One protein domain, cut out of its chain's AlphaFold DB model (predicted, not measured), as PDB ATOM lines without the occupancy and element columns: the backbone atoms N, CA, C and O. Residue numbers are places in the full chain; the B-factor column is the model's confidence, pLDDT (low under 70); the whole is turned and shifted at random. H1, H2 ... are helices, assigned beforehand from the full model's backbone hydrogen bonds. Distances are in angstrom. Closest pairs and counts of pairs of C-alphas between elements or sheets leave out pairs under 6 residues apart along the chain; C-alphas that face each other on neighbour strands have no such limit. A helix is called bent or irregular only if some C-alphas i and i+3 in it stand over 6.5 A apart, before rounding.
ATOM      1  N   SER A 113      16.084 -15.140  17.408       86.69
ATOM      2  CA  SER A 113      16.334 -14.530  16.103       86.69
ATOM      3  C   SER A 113      17.842 -14.560  15.815       86.69
ATOM      4  O   SER A 113      18.612 -14.184  16.706       86.69
ATOM      5  N   PRO A 114      18.283 -14.978  14.612       83.56
ATOM      6  CA  PRO A 114      19.696 -14.963  14.246       83.56
ATOM      7  C   PRO A 114      20.335 -13.586  14.449       83.56
ATOM      8  O   PRO A 114      21.426 -13.495  14.999       83.56
ATOM      9  N   THR A 115      19.624 -12.513  14.092       86.06
ATOM     10  CA  THR A 115      20.118 -11.140  14.246       86.06
ATOM     11  C   THR A 115      20.288 -10.761  15.713       86.06
ATOM     12  O   THR A 115      21.365 -10.325  16.110       86.06
ATOM     13  N   ASP A 116      19.252 -10.951  16.535       87.81
ATOM     14  CA  ASP A 116      19.299 -10.557  17.949       87.81
ATOM     15  C   ASP A 116      20.400 -11.308  18.701       87.81
ATOM     16  O   ASP A 116      21.096 -10.729  19.538       87.81
ATOM     17  N   LEU A 117      20.584 -12.592  18.383       88.06
ATOM     18  CA  LEU A 117      21.642 -13.410  18.958       88.06
ATOM     19  C   LEU A 117      23.032 -12.876  18.585       88.06
ATOM     20  O   LEU A 117      23.863 -12.702  19.474       88.06
ATOM     21  N   GLU A 118      23.278 -12.579  17.306       89.69
ATOM     22  CA  GLU A 118      24.570 -12.043  16.855       89.69
ATOM     23  C   GLU A 118      24.859 -10.653  17.444       89.69
ATOM     24  O   GLU A 118      25.992 -10.388  17.840       89.69
ATOM     25  N   ILE A 119      23.845  -9.795  17.623       90.44
ATOM     26  CA  ILE A 119      24.001  -8.510  18.331       90.44
ATOM     27  C   ILE A 119      24.476  -8.735  19.768       90.44
ATOM     28  O   ILE A 119      25.402  -8.063  20.225       90.44
ATOM     29  N   LYS A 120      23.874  -9.682  20.500       89.69
ATOM     30  CA  LYS A 120      24.283  -9.966  21.886       89.69
ATOM     31  C   LYS A 120      25.667 -10.601  21.969       89.69
ATOM     32  O   LYS A 120      26.422 -10.261  22.877       89.69
ATOM     33  N   ILE A 121      26.032 -11.459  21.018       89.81
ATOM     34  CA  ILE A 121      27.393 -12.004  20.907       89.81
ATOM     35  C   ILE A 121      28.402 -10.875  20.674       89.81
ATOM     36  O   ILE A 121      29.391 -10.785  21.400       89.81
ATOM     37  N   ALA A 122      28.115  -9.967  19.741       91.19
ATOM     38  CA  ALA A 122      28.952  -8.805  19.459       91.19
ATOM     39  C   ALA A 122      29.087  -7.872  20.676       91.19
ATOM     40  O   ALA A 122      30.181  -7.400  20.976       91.19
ATOM     41  N   GLN A 123      28.009  -7.647  21.435       90.12
ATOM     42  CA  GLN A 123      28.054  -6.886  22.691       90.12
ATOM     43  C   GLN A 123      28.958  -7.550  23.746       90.12
ATOM     44  O   GLN A 123      29.719  -6.859  24.425       90.12
ATOM     45  N   MET A 124      28.916  -8.881  23.876       88.38
ATOM     46  CA  MET A 124      29.816  -9.618  24.775       88.38
ATOM     47  C   MET A 124      31.281  -9.526  24.327       88.38
ATOM     48  O   MET A 124      32.165  -9.348  25.165       88.38
ATOM     49  N   GLU A 125      31.545  -9.598  23.023       89.62
ATOM     50  CA  GLU A 125      32.889  -9.430  22.457       89.62
ATOM     51  C   GLU A 125      33.421  -8.000  22.638       89.62
ATOM     52  O   GLU A 125      34.573  -7.797  23.015       89.62
ATOM     53  N   ALA A 126      32.581  -6.984  22.445       88.38
ATOM     54  CA  ALA A 126      32.947  -5.600  22.725       88.38
ATOM     55  C   ALA A 126      33.320  -5.413  24.204       88.38
ATOM     56  O   ALA A 126      34.350  -4.812  24.516       88.38
ATOM     57  N   LEU A 127      32.538  -5.989  25.124       86.94
ATOM     58  CA  LEU A 127      32.839  -5.967  26.555       86.94
ATOM     59  C   LEU A 127      34.148  -6.685  26.898       86.94
ATOM     60  O   LEU A 127      34.877  -6.194  27.757       86.94
ATOM     61  N   SER A 128      34.474  -7.820  26.272       84.62
ATOM     62  CA  SER A 128      35.749  -8.524  26.519       84.62
ATOM     63  C   SER A 128      36.968  -7.721  26.074       84.62
ATOM     64  O   SER A 128      38.030  -7.827  26.681       84.62
ATOM     65  N   ARG A 129      36.789  -6.840  25.087       85.06
ATOM     66  CA  ARG A 129      37.795  -5.875  24.622       85.06
ATOM     67  C   ARG A 129      37.759  -4.533  25.366       85.06
ATOM     68  O   ARG A 129      38.515  -3.626  25.028       85.06
ATOM     69  N   GLY A 130      36.880  -4.389  26.358       82.69
ATOM     70  CA  GLY A 130      36.713  -3.175  27.158       82.69
ATOM     71  C   GLY A 130      36.046  -1.999  26.446       82.69
ATOM     72  O   GLY A 130      36.265  -0.843  26.804       82.69
ATOM     73  N   LEU A 131      35.217  -2.284  25.442       84.00
ATOM     74  CA  LEU A 131      34.443  -1.310  24.676       84.00
ATOM     75  C   LEU A 131      32.994  -1.260  25.187       84.00
ATOM     76  O   LEU A 131      32.057  -1.648  24.498       84.00
ATOM     77  N   ASP A 132      32.783  -0.788  26.412       84.62
ATOM     78  CA  ASP A 132      31.447  -0.722  27.020       84.62
ATOM     79  C   ASP A 132      30.575   0.432  26.489       84.62
ATOM     80  O   ASP A 132      29.351   0.368  26.562       84.62
ATOM     81  N   ILE A 133      31.196   1.474  25.939       84.19
ATOM     82  CA  ILE A 133      30.513   2.666  25.408       84.19
ATOM     83  C   ILE A 133      29.737   2.357  24.117       84.19
ATOM     84  O   ILE A 133      28.716   2.978  23.855       84.19
ATOM     85  N   ILE A 134      30.188   1.384  23.317       87.56
ATOM     86  CA  ILE A 134      29.622   1.122  21.981       87.56
ATOM     87  C   ILE A 134      28.417   0.170  22.001       87.56
ATOM     88  O   ILE A 134      27.912  -0.207  20.948       87.56
ATOM     89  N   LEU A 135      27.965  -0.283  23.174       88.38
ATOM     90  CA  LEU A 135      26.951  -1.339  23.265       88.38
ATOM     91  C   LEU A 135      25.594  -0.914  22.693       88.38
ATOM     92  O   LEU A 135      24.948  -1.715  22.013       88.38
ATOM     93  N   GLU A 136      25.179   0.329  22.939       89.50
ATOM     94  CA  GLU A 136      23.944   0.901  22.386       89.50
ATOM     95  C   GLU A 136      24.066   1.117  20.871       89.50
ATOM     96  O   GLU A 136      23.166   0.744  20.116       89.50
ATOM     97  N   ASP A 137      25.225   1.588  20.407       91.19
ATOM     98  CA  ASP A 137      25.512   1.765  18.980       91.19
ATOM     99  C   ASP A 137      25.504   0.438  18.211       91.19
ATOM    100  O   ASP A 137      25.038   0.378  17.071       91.19
ATOM    101  N   LEU A 138      26.019  -0.639  18.818       91.50
ATOM    102  CA  LEU A 138      25.971  -1.990  18.250       91.50
ATOM    103  C   LEU A 138      24.536  -2.511  18.170       91.50
ATOM    104  O   LEU A 138      24.182  -3.158  17.184       91.50
ATOM    105  N   GLN A 139      23.703  -2.204  19.168       91.00
ATOM    106  CA  GLN A 139      22.285  -2.559  19.147       91.00
ATOM    107  C   GLN A 139      21.564  -1.856  17.992       91.00
ATOM    108  O   GLN A 139      20.906  -2.521  17.195       91.00
ATOM    109  N   ALA A 140      21.717  -0.534  17.877       91.25
ATOM    110  CA  ALA A 140      21.076   0.256  16.827       91.25
ATOM    111  C   ALA A 140      21.548  -0.168  15.427       91.25
ATOM    112  O   ALA A 140      20.733  -0.387  14.527       91.25
ATOM    113  N   PHE A 141      22.860  -0.355  15.257       90.75
ATOM    114  CA  PHE A 141      23.445  -0.782  13.990       90.75
ATOM    115  C   PHE A 141      22.980  -2.183  13.588       90.75
ATOM    116  O   PHE A 141      22.501  -2.365  12.472       90.75
ATOM    117  N   GLY A 142      23.040  -3.161  14.492       87.81
ATOM    118  CA  GLY A 142      22.603  -4.522  14.190       87.81
ATOM    119  C   GLY A 142      21.121  -4.606  13.822       87.81
ATOM    120  O   GLY A 142      20.770  -5.307  12.875       87.81
ATOM    121  N   SER A 143      20.257  -3.849  14.506       87.50
ATOM    122  CA  SER A 143      18.834  -3.767  14.158       87.50
ATOM    123  C   SER A 143      18.608  -3.203  12.749       87.50
ATOM    124  O   SER A 143      17.739  -3.706  12.036       87.50
ATOM    125  N   SER A 144      19.412  -2.224  12.311       87.25
ATOM    126  CA  SER A 144      19.297  -1.629  10.968       87.25
ATOM    127  C   SER A 144      19.678  -2.580   9.827       87.25
ATOM    128  O   SER A 144      19.139  -2.463   8.737       87.25
ATOM    129  N   LEU A 145      20.520  -3.589  10.076       83.00
ATOM    130  CA  LEU A 145      20.956  -4.548   9.046       83.00
ATOM    131  C   LEU A 145      19.858  -5.539   8.604       83.00
ATOM    132  O   LEU A 145      20.081  -6.350   7.703       83.00
ATOM    133  N   THR A 146      18.688  -5.521   9.251       69.19
ATOM    134  CA  THR A 146      17.593  -6.463   8.972       69.19
ATOM    135  C   THR A 146      16.671  -6.029   7.833       69.19
ATOM    136  O   THR A 146      15.989  -6.881   7.267       69.19
ATOM    137  N   THR A 147      16.662  -4.744   7.460       56.94
ATOM    138  CA  THR A 147      15.746  -4.195   6.443       56.94
ATOM    139  C   THR A 147      16.163  -4.502   5.008       56.94
ATOM    140  O   THR A 147      15.309  -4.566   4.130       56.94
ATOM    141  N   ASP A 148      17.450  -4.756   4.776       54.75
ATOM    142  CA  ASP A 148      18.023  -4.764   3.424       54.75
ATOM    143  C   ASP A 148      18.096  -6.171   2.796       54.75
ATOM    144  O   ASP A 148      18.494  -6.323   1.646       54.75
ATOM    145  N   ASN A 149      17.694  -7.214   3.533       58.47
ATOM    146  CA  ASN A 149      17.978  -8.619   3.203       58.47
ATOM    147  C   ASN A 149      16.721  -9.468   2.929       58.47
ATOM    148  O   ASN A 149      16.656 -10.649   3.283       58.47
ATOM    149  N   ILE A 150      15.707  -8.874   2.294       53.53
ATOM    150  CA  ILE A 150      14.475  -9.569   1.892       53.53
ATOM    151  C   ILE A 150      14.824 -10.637   0.835       53.53
ATOM    152  O   ILE A 150      14.980 -10.320  -0.340       53.53
ATOM    153  N   GLY A 151      14.953 -11.905   1.251       58.53
ATOM    154  CA  GLY A 151      15.130 -13.061   0.353       58.53
ATOM    155  C   GLY A 151      16.300 -14.002   0.666       58.53
ATOM    156  O   GLY A 151      16.428 -15.027   0.001       58.53
ATOM    157  N   LEU A 152      17.136 -13.695   1.661       63.81
ATOM    158  CA  LEU A 152      18.251 -14.556   2.077       63.81
ATOM    159  C   LEU A 152      17.817 -15.601   3.115       63.81
ATOM    160  O   LEU A 152      16.930 -15.360   3.936       63.81
ATOM    161  N   ASP A 153      18.466 -16.766   3.098       72.12
ATOM    162  CA  ASP A 153      18.277 -17.802   4.110       72.12
ATOM    163  C   ASP A 153      18.858 -17.373   5.474       72.12
ATOM    164  O   ASP A 153      19.742 -16.517   5.577       72.12
ATOM    165  N   ALA A 154      18.359 -17.979   6.556       70.81
ATOM    166  CA  ALA A 154      18.702 -17.592   7.925       70.81
ATOM    167  C   ALA A 154      20.207 -17.700   8.249       70.81
ATOM    168  O   ALA A 154      20.702 -16.964   9.107       70.81
ATOM    169  N   VAL A 155      20.942 -18.594   7.574       78.25
ATOM    170  CA  VAL A 155      22.388 -18.764   7.772       78.25
ATOM    171  C   VAL A 155      23.147 -17.608   7.129       78.25
ATOM    172  O   VAL A 155      24.011 -17.013   7.776       78.25
ATOM    173  N   SER A 156      22.785 -17.231   5.903       81.25
ATOM    174  CA  SER A 156      23.390 -16.093   5.202       81.25
ATOM    175  C   SER A 156      23.190 -14.774   5.949       81.25
ATOM    176  O   SER A 156      24.148 -14.021   6.134       81.25
ATOM    177  N   ILE A 157      21.983 -14.525   6.475       79.81
ATOM    178  CA  ILE A 157      21.699 -13.335   7.299       79.81
ATOM    179  C   ILE A 157      22.604 -13.310   8.535       79.81
ATOM    180  O   ILE A 157      23.211 -12.286   8.849       79.81
ATOM    181  N   ARG A 158      22.735 -14.451   9.222       83.38
ATOM    182  CA  ARG A 158      23.581 -14.579  10.412       83.38
ATOM    183  C   ARG A 158      25.045 -14.254  10.112       83.38
ATOM    184  O   ARG A 158      25.657 -13.486  10.850       83.38
ATOM    185  N   LEU A 159      25.607 -14.829   9.046       86.38
ATOM    186  CA  LEU A 159      27.003 -14.600   8.654       86.38
ATOM    187  C   LEU A 159      27.253 -13.134   8.286       86.38
ATOM    188  O   LEU A 159      28.238 -12.555   8.745       86.38
ATOM    189  N   TYR A 160      26.336 -12.521   7.534       87.19
ATOM    190  CA  TYR A 160      26.422 -11.114   7.150       87.19
ATOM    191  C   TYR A 160      26.398 -10.175   8.365       87.19
ATOM    192  O   TYR A 160      27.287  -9.336   8.523       87.19
ATOM    193  N   VAL A 161      25.419 -10.348   9.263       88.38
ATOM    194  CA  VAL A 161      25.288  -9.533  10.484       88.38
ATOM    195  C   VAL A 161      26.522  -9.691  11.369       88.38
ATOM    196  O   VAL A 161      27.086  -8.694  11.825       88.38
ATOM    197  N   ARG A 162      26.992 -10.930  11.558       91.00
ATOM    198  CA  ARG A 162      28.209 -11.222  12.323       91.00
ATOM    199  C   ARG A 162      29.426 -10.504  11.753       91.00
ATOM    200  O   ARG A 162      30.187  -9.905  12.509       91.00
ATOM    201  N   GLN A 163      29.609 -10.552  10.433       92.25
ATOM    202  CA  GLN A 163      30.730  -9.892   9.770       92.25
ATOM    203  C   GLN A 163      30.679  -8.373   9.969       92.25
ATOM    204  O   GLN A 163      31.661  -7.786  10.417       92.25
ATOM    205  N   LYS A 164      29.529  -7.742   9.711       92.88
ATOM    206  CA  LYS A 164      29.376  -6.282   9.825       92.88
ATOM    207  C   LYS A 164      29.554  -5.771  11.252       92.88
ATOM    208  O   LYS A 164      30.176  -4.732  11.461       92.88
ATOM    209  N   LEU A 165      29.039  -6.497  12.246       92.62
ATOM    210  CA  LEU A 165      29.244  -6.157  13.656       92.62
ATOM    211  C   LEU A 165      30.718  -6.279  14.053       92.62
ATOM    212  O   LEU A 165      31.235  -5.404  14.747       92.62
ATOM    213  N   LYS A 166      31.400  -7.327  13.582       93.38
ATOM    214  CA  LYS A 166      32.825  -7.534  13.851       93.38
ATOM    215  C   LYS A 166      33.692  -6.429  13.245       93.38
ATOM    216  O   LYS A 166      34.520  -5.878  13.960       93.38
ATOM    217  N   GLU A 167      33.453  -6.059  11.983       93.50
ATOM    218  CA  GLU A 167      34.136  -4.938  11.312       93.50
ATOM    219  C   GLU A 167      34.037  -3.654  12.157       93.50
ATOM    220  O   GLU A 167      35.047  -3.022  12.459       93.50
ATOM    221  N   LYS A 168      32.835  -3.331  12.653       92.56
ATOM    222  CA  LYS A 168      32.607  -2.156  13.505       92.56
ATOM    223  C   LYS A 168      33.344  -2.225  14.850       92.56
ATOM    224  O   LYS A 168      33.883  -1.217  15.302       92.56
ATOM    225  N   ILE A 169      33.382  -3.394  15.494       91.81
ATOM    226  CA  ILE A 169      34.129  -3.594  16.749       91.81
ATOM    227  C   ILE A 169      35.632  -3.424  16.516       91.81
ATOM    228  O   ILE A 169      36.296  -2.742  17.298       91.81
ATOM    229  N   ASP A 170      36.166  -4.028  15.455       91.00
ATOM    230  CA  ASP A 170      37.589  -3.977  15.117       91.00
ATOM    231  C   ASP A 170      38.028  -2.539  14.780       91.00
ATOM    232  O   ASP A 170      39.067  -2.078  15.261       91.00
ATOM    233  N   GLU A 171      37.217  -1.784  14.034       90.50
ATOM    234  CA  GLU A 171      37.462  -0.364  13.755       90.50
ATOM    235  C   GLU A 171      37.516   0.488  15.030       90.50
ATOM    236  O   GLU A 171      38.459   1.262  15.220       90.50
ATOM    237  N   GLU A 172      36.531   0.353  15.923       87.25
ATOM    238  CA  GLU A 172      36.484   1.120  17.174       87.25
ATOM    239  C   GLU A 172      37.610   0.736  18.136       87.25
ATOM    240  O   GLU A 172      38.203   1.603  18.789       87.25
ATOM    241  N   TYR A 173      37.963  -0.549  18.180       85.62
ATOM    242  CA  TYR A 173      39.112  -1.026  18.935       85.62
ATOM    243  C   TYR A 173      40.408  -0.371  18.440       85.62
ATOM    244  O   TYR A 173      41.134   0.233  19.231       85.62
ATOM    245  N   ASN A 174      40.663  -0.398  17.129       86.06
ATOM    246  CA  ASN A 174      41.880   0.154  16.529       86.06
ATOM    247  C   ASN A 174      41.982   1.681  16.674       86.06
ATOM    248  O   ASN A 174      43.057   2.198  16.999       86.06
ATOM    249  N   LYS A 175      40.874   2.419  16.509       83.19
ATOM    250  CA  LYS A 175      40.823   3.879  16.738       83.19
ATOM    251  C   LYS A 175      41.200   4.254  18.171       83.19
ATOM    252  O   LYS A 175      41.834   5.285  18.398       83.19
ATOM    253  N   ARG A 176      40.799   3.438  19.148       75.25
ATOM    254  CA  ARG A 176      41.122   3.670  20.561       75.25
ATOM    255  C   ARG A 176      42.525   3.208  20.908       75.25
ATOM    256  O   ARG A 176      43.217   3.934  21.609       75.25
ATOM    257  N   PHE A 177      42.986   2.073  20.391       69.44
ATOM    258  CA  PHE A 177      44.317   1.551  20.707       69.44
ATOM    259  C   PHE A 177      45.442   2.429  20.141       69.44
ATOM    260  O   PHE A 177      46.427   2.691  20.827       69.44
ATOM    261  N   THR A 178      45.254   2.990  18.944       61.72
ATOM    262  CA  THR A 178      46.175   3.990  18.370       61.72
ATOM    263  C   THR A 178      46.193   5.312  19.156       61.72
ATOM    264  O   THR A 178      47.216   5.992  19.175       61.72
ATOM    265  N   LYS A 179      45.109   5.659  19.871       55.88
ATOM    266  CA  LYS A 179      45.032   6.833  20.766       55.88
ATOM    267  C   LYS A 179      45.469   6.561  22.219       55.88
ATOM    268  O   LYS A 179      45.921   7.492  22.883       55.88
ATOM    269  N   SER A 180      45.364   5.326  22.722       54.78
ATOM    270  CA  SER A 180      45.493   4.975  24.155       54.78
ATOM    271  C   SER A 180      46.841   4.392  24.598       54.78
ATOM    272  O   SER A 180      46.935   3.873  25.709       54.78
ATOM    273  N   VAL A 181      47.933   4.596  23.851       48.06
ATOM    274  CA  VAL A 181      49.298   4.340  24.375       48.06
ATOM    275  C   VAL A 181      49.629   5.211  25.611       48.06
ATOM    276  O   VAL A 181      50.629   4.975  26.279       48.06
ATOM    277  N   LYS A 182      48.783   6.183  25.994       44.31
ATOM    278  CA  LYS A 182      49.021   7.028  27.178       44.31
ATOM    279  C   LYS A 182      48.241   6.708  28.448       44.31
ATOM    280  O   LYS A 182      48.689   7.174  29.480       44.31
ATOM    281  N   ASN A 183      47.151   5.944  28.435       42.03
ATOM    282  CA  ASN A 183      46.446   5.572  29.671       42.03
ATOM    283  C   ASN A 183      45.635   4.297  29.428       42.03
ATOM    284  O   ASN A 183      44.661   4.317  28.672       42.03
ATOM    285  N   GLY A 184      46.053   3.193  30.053       45.28
ATOM    286  CA  GLY A 184      45.355   1.912  29.979       45.28
ATOM    287  C   GLY A 184      43.866   2.065  30.298       45.28
ATOM    288  O   GLY A 184      43.488   2.800  31.212       45.28
ATOM    289  N   LEU A 185      43.016   1.385  29.525       53.88
ATOM    290  CA  LEU A 185      41.567   1.368  29.725       53.88
ATOM    291  C   LEU A 185      41.247   0.610  31.021       53.88
ATOM    292  O   LEU A 185      41.008  -0.593  31.024       53.88
ATOM    293  N   ASN A 186      41.288   1.318  32.145       51.19
ATOM    294  CA  ASN A 186      40.934   0.786  33.451       51.19
ATOM    295  C   ASN A 186      39.428   0.959  33.666       51.19
ATOM    296  O   ASN A 186      38.980   1.975  34.195       51.19
ATOM    297  N   VAL A 187      38.629  -0.011  33.223       59.53
ATOM    298  CA  VAL A 187      37.177   0.028  33.434       59.53
ATOM    299  C   VAL A 187      36.816  -1.033  34.470       59.53
ATOM    300  O   VAL A 187      36.483  -2.172  34.141       59.53
ATOM    301  N   LYS A 188      36.868  -0.636  35.748       63.34
ATOM    302  CA  LYS A 188      36.491  -1.461  36.916       63.34
ATOM    303  C   LYS A 188      35.121  -2.147  36.765       63.34
ATOM    304  O   LYS A 188      34.907  -3.210  37.330       63.34
ATOM    305  N   ASN A 189      34.237  -1.584  35.940       75.50
ATOM    306  CA  ASN A 189      32.862  -2.047  35.763       75.50
ATOM    307  C   ASN A 189      32.679  -3.065  34.614       75.50
ATOM    308  O   ASN A 189      31.565  -3.546  34.423       75.50
ATOM    309  N   ILE A 190      33.715  -3.404  33.825       78.44
ATOM    310  CA  ILE A 190      33.567  -4.374  32.714       78.44
ATOM    311  C   ILE A 190      33.178  -5.751  33.241       78.44
ATOM    312  O   ILE A 190      32.278  -6.375  32.690       78.44
ATOM    313  N   VAL A 191      33.847  -6.222  34.297       79.44
ATOM    314  CA  VAL A 191      33.619  -7.569  34.842       79.44
ATOM    315  C   VAL A 191      32.183  -7.702  35.346       79.44
ATOM    316  O   VAL A 191      31.496  -8.663  35.007       79.44
ATOM    317  N   GLU A 192      31.689  -6.700  36.076       82.75
ATOM    318  CA  GLU A 192      30.300  -6.660  36.542       82.75
ATOM    319  C   GLU A 192      29.310  -6.630  35.371       82.75
ATOM    320  O   GLU A 192      28.347  -7.400  35.354       82.75
ATOM    321  N   LYS A 193      29.570  -5.806  34.344       82.88
ATOM    322  CA  LYS A 193      28.742  -5.751  33.128       82.88
ATOM    323  C   LYS A 193      28.723  -7.094  32.391       82.88
ATOM    324  O   LYS A 193      27.654  -7.546  31.996       82.88
ATOM    325  N   GLN A 194      29.866  -7.760  32.237       81.94
ATOM    326  CA  GLN A 194      29.951  -9.084  31.609       81.94
ATOM    327  C   GLN A 194      29.156 -10.136  32.388       81.94
ATOM    328  O   GLN A 194      28.373 -10.882  31.799       81.94
ATOM    329  N   GLN A 195      29.313 -10.171  33.714       83.56
ATOM    330  CA  GLN A 195      28.563 -11.086  34.576       83.56
ATOM    331  C   GLN A 195      27.056 -10.827  34.498       83.56
ATOM    332  O   GLN A 195      26.269 -11.777  34.438       83.56
ATOM    333  N   MET A 196      26.647  -9.558  34.457       85.94
ATOM    334  CA  MET A 196      25.249  -9.167  34.296       85.94
ATOM    335  C   MET A 196      24.689  -9.642  32.954       85.94
ATOM    336  O   MET A 196      23.669 -10.328  32.944       85.94
ATOM    337  N   VAL A 197      25.387  -9.379  31.844       84.69
ATOM    338  CA  VAL A 197      24.983  -9.828  30.499       84.69
ATOM    339  C   VAL A 197      24.839 -11.349  30.451       84.69
ATOM    340  O   VAL A 197      23.821 -11.854  29.978       84.69
ATOM    341  N   TYR A 198      25.799 -12.091  31.009       84.25
ATOM    342  CA  TYR A 198      25.748 -13.553  31.050       84.25
ATOM    343  C   TYR A 198      24.558 -14.070  31.873       84.25
ATOM    344  O   TYR A 198      23.810 -14.949  31.435       84.25
ATOM    345  N   LYS A 199      24.328 -13.490  33.056       85.06
ATOM    346  CA  LYS A 199      23.204 -13.846  33.932       85.06
ATOM    347  C   LYS A 199      21.857 -13.538  33.278       85.06
ATOM    348  O   LYS A 199      20.924 -14.339  33.371       85.06
ATOM    349  N   GLU A 200      21.724 -12.391  32.625       87.00
ATOM    350  CA  GLU A 200      20.492 -11.992  31.942       87.00
ATOM    351  C   GLU A 200      20.228 -12.812  30.680       87.00
ATOM    352  O   GLU A 200      19.069 -13.131  30.402       87.00
ATOM    353  N   PHE A 201      21.281 -13.205  29.959       86.44
ATOM    354  CA  PHE A 201      21.189 -14.143  28.846       86.44
ATOM    355  C   PHE A 201      20.664 -15.500  29.318       86.44
ATOM    356  O   PHE A 201      19.609 -15.928  28.858       86.44
ATOM    357  N   LEU A 202      21.315 -16.131  30.306       83.12
ATOM    358  CA  LEU A 202      20.885 -17.435  30.827       83.12
ATOM    359  C   LEU A 202      19.479 -17.401  31.433       83.12
ATOM    360  O   LEU A 202      18.725 -18.355  31.304       83.12
ATOM    361  N   THR A 203      19.086 -16.311  32.092       82.44
ATOM    362  CA  THR A 203      17.727 -16.204  32.657       82.44
ATOM    363  C   THR A 203      16.652 -15.883  31.614       82.44
ATOM    364  O   THR A 203      15.471 -15.817  31.961       82.44
ATOM    365  N   GLY A 204      17.027 -15.671  30.349       79.19
ATOM    366  CA  GLY A 204      16.110 -15.275  29.278       79.19
ATOM    367  C   GLY A 204      15.524 -13.869  29.454       79.19
ATOM    368  O   GLY A 204      14.500 -13.548  28.848       79.19
TER     369      GLY A 204
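What this domain is: This is residues 113 to 204 of the 357 residues of the protein "DNA-directed RNA polymerase" of Medioppia subpectinata (UniProt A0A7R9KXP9). A long helix, H3, has H1 alongside it and the short H2 packed on both, which makes an up-and-down bundle of three helices, and a fourth helix, H4, is set on the side of H1 away from H3, meeting H1 near one end and splaying away from it. H1 is thus between H3 and H4 in a roughly flat row, with H2 over one face of it, while the far end of H3 and the start of the link that follows, residues 178 to 184, stick out. The printed part has 92 residues with four named helices, in the order H1, H2, H3, H4, and no named strand; the class is all helix. It is only just compact, close to loose, with a radius of gyration of the C-alphas of 14.5 A, and its outline is flat, spanning 47 by 33 by 17 A.

How they stand to each other: Begin with the longest helix, H3, residues 154 to 179. Beside it look for H1, residues 114 to 128, which touches H3; the closest C-alphas are those of Pro 114 and Arg 158, 5.5 A apart. H1 and H3 run the same way at a shallow tilt of 22 degrees. Next find H2, residues 135 to 144, which touches H1, with the C-alphas of Gln 123 and Leu 135 the closest at 5.7 A. H1 and H2 form a helical hairpin, running opposite ways at a shallow tilt of 23 degrees. H2 and H3 form a second helical hairpin; they run opposite ways at a steep tilt of 37 degrees, only just past shallow. H3 touches H2 with residues 161 to 165 alone, and their closest C-alphas, those of Gly 142 and Val 161, are 6.8 A apart. H1, H2 and H3 are a bundle, up and down, each running against the one before it in the chain. Now turn to H4, residues 190 to 202, which touches H1 and runs the opposite way at a shallow tilt of 25 degrees. H1 touches it with residues 124 to 128 alone, the closest C-alphas being those of Leu 127 and Ile 190, 6.4 A apart. H1, touching three other helices, is the hub. H4 is apart from both H2 and H3. In H1, H2 and H4 every O i to N i+4 pair is within hydrogen-bond range; in H3 it is 21 of 22.

Where its parts are: Find C-alpha 154 at (18.702, -17.592, 7.925); from there H3 runs 38.1 A to C-alpha 179 at (45.032, 6.833, 20.766). Go back to C-alpha 114 at (19.696, -14.963, 14.246), where H1 begins; it measures 21.2 A from first to last C-alpha. H2 has 10 residues, from Leu 135 to Ser 144, and measures 14.5 A. H4 has 13 residues and measures 18.3 A, ending at C-alpha 202 at (20.885, -17.435, 30.827). None of the four helices is bent.

The domain as a whole: Look for the two C-alphas farthest apart, those of Gly 151 and Lys 182, at 47.7 A. The C-alphas of Ser 113 and Gly 204, the first and last printed, are 13.2 A apart. The printed part has no cut. The links from H1 to H2, from H2 to H3 and from H3 to H4 are short, with 6, 9 and 10 residues. Read the B-factor column for the model's confidence: the mean pLDDT of the printed part is 79.9, and it is under 70 in residues 146 to 152 and in residues 177 to 188, of which 177 to 179 belong to H3.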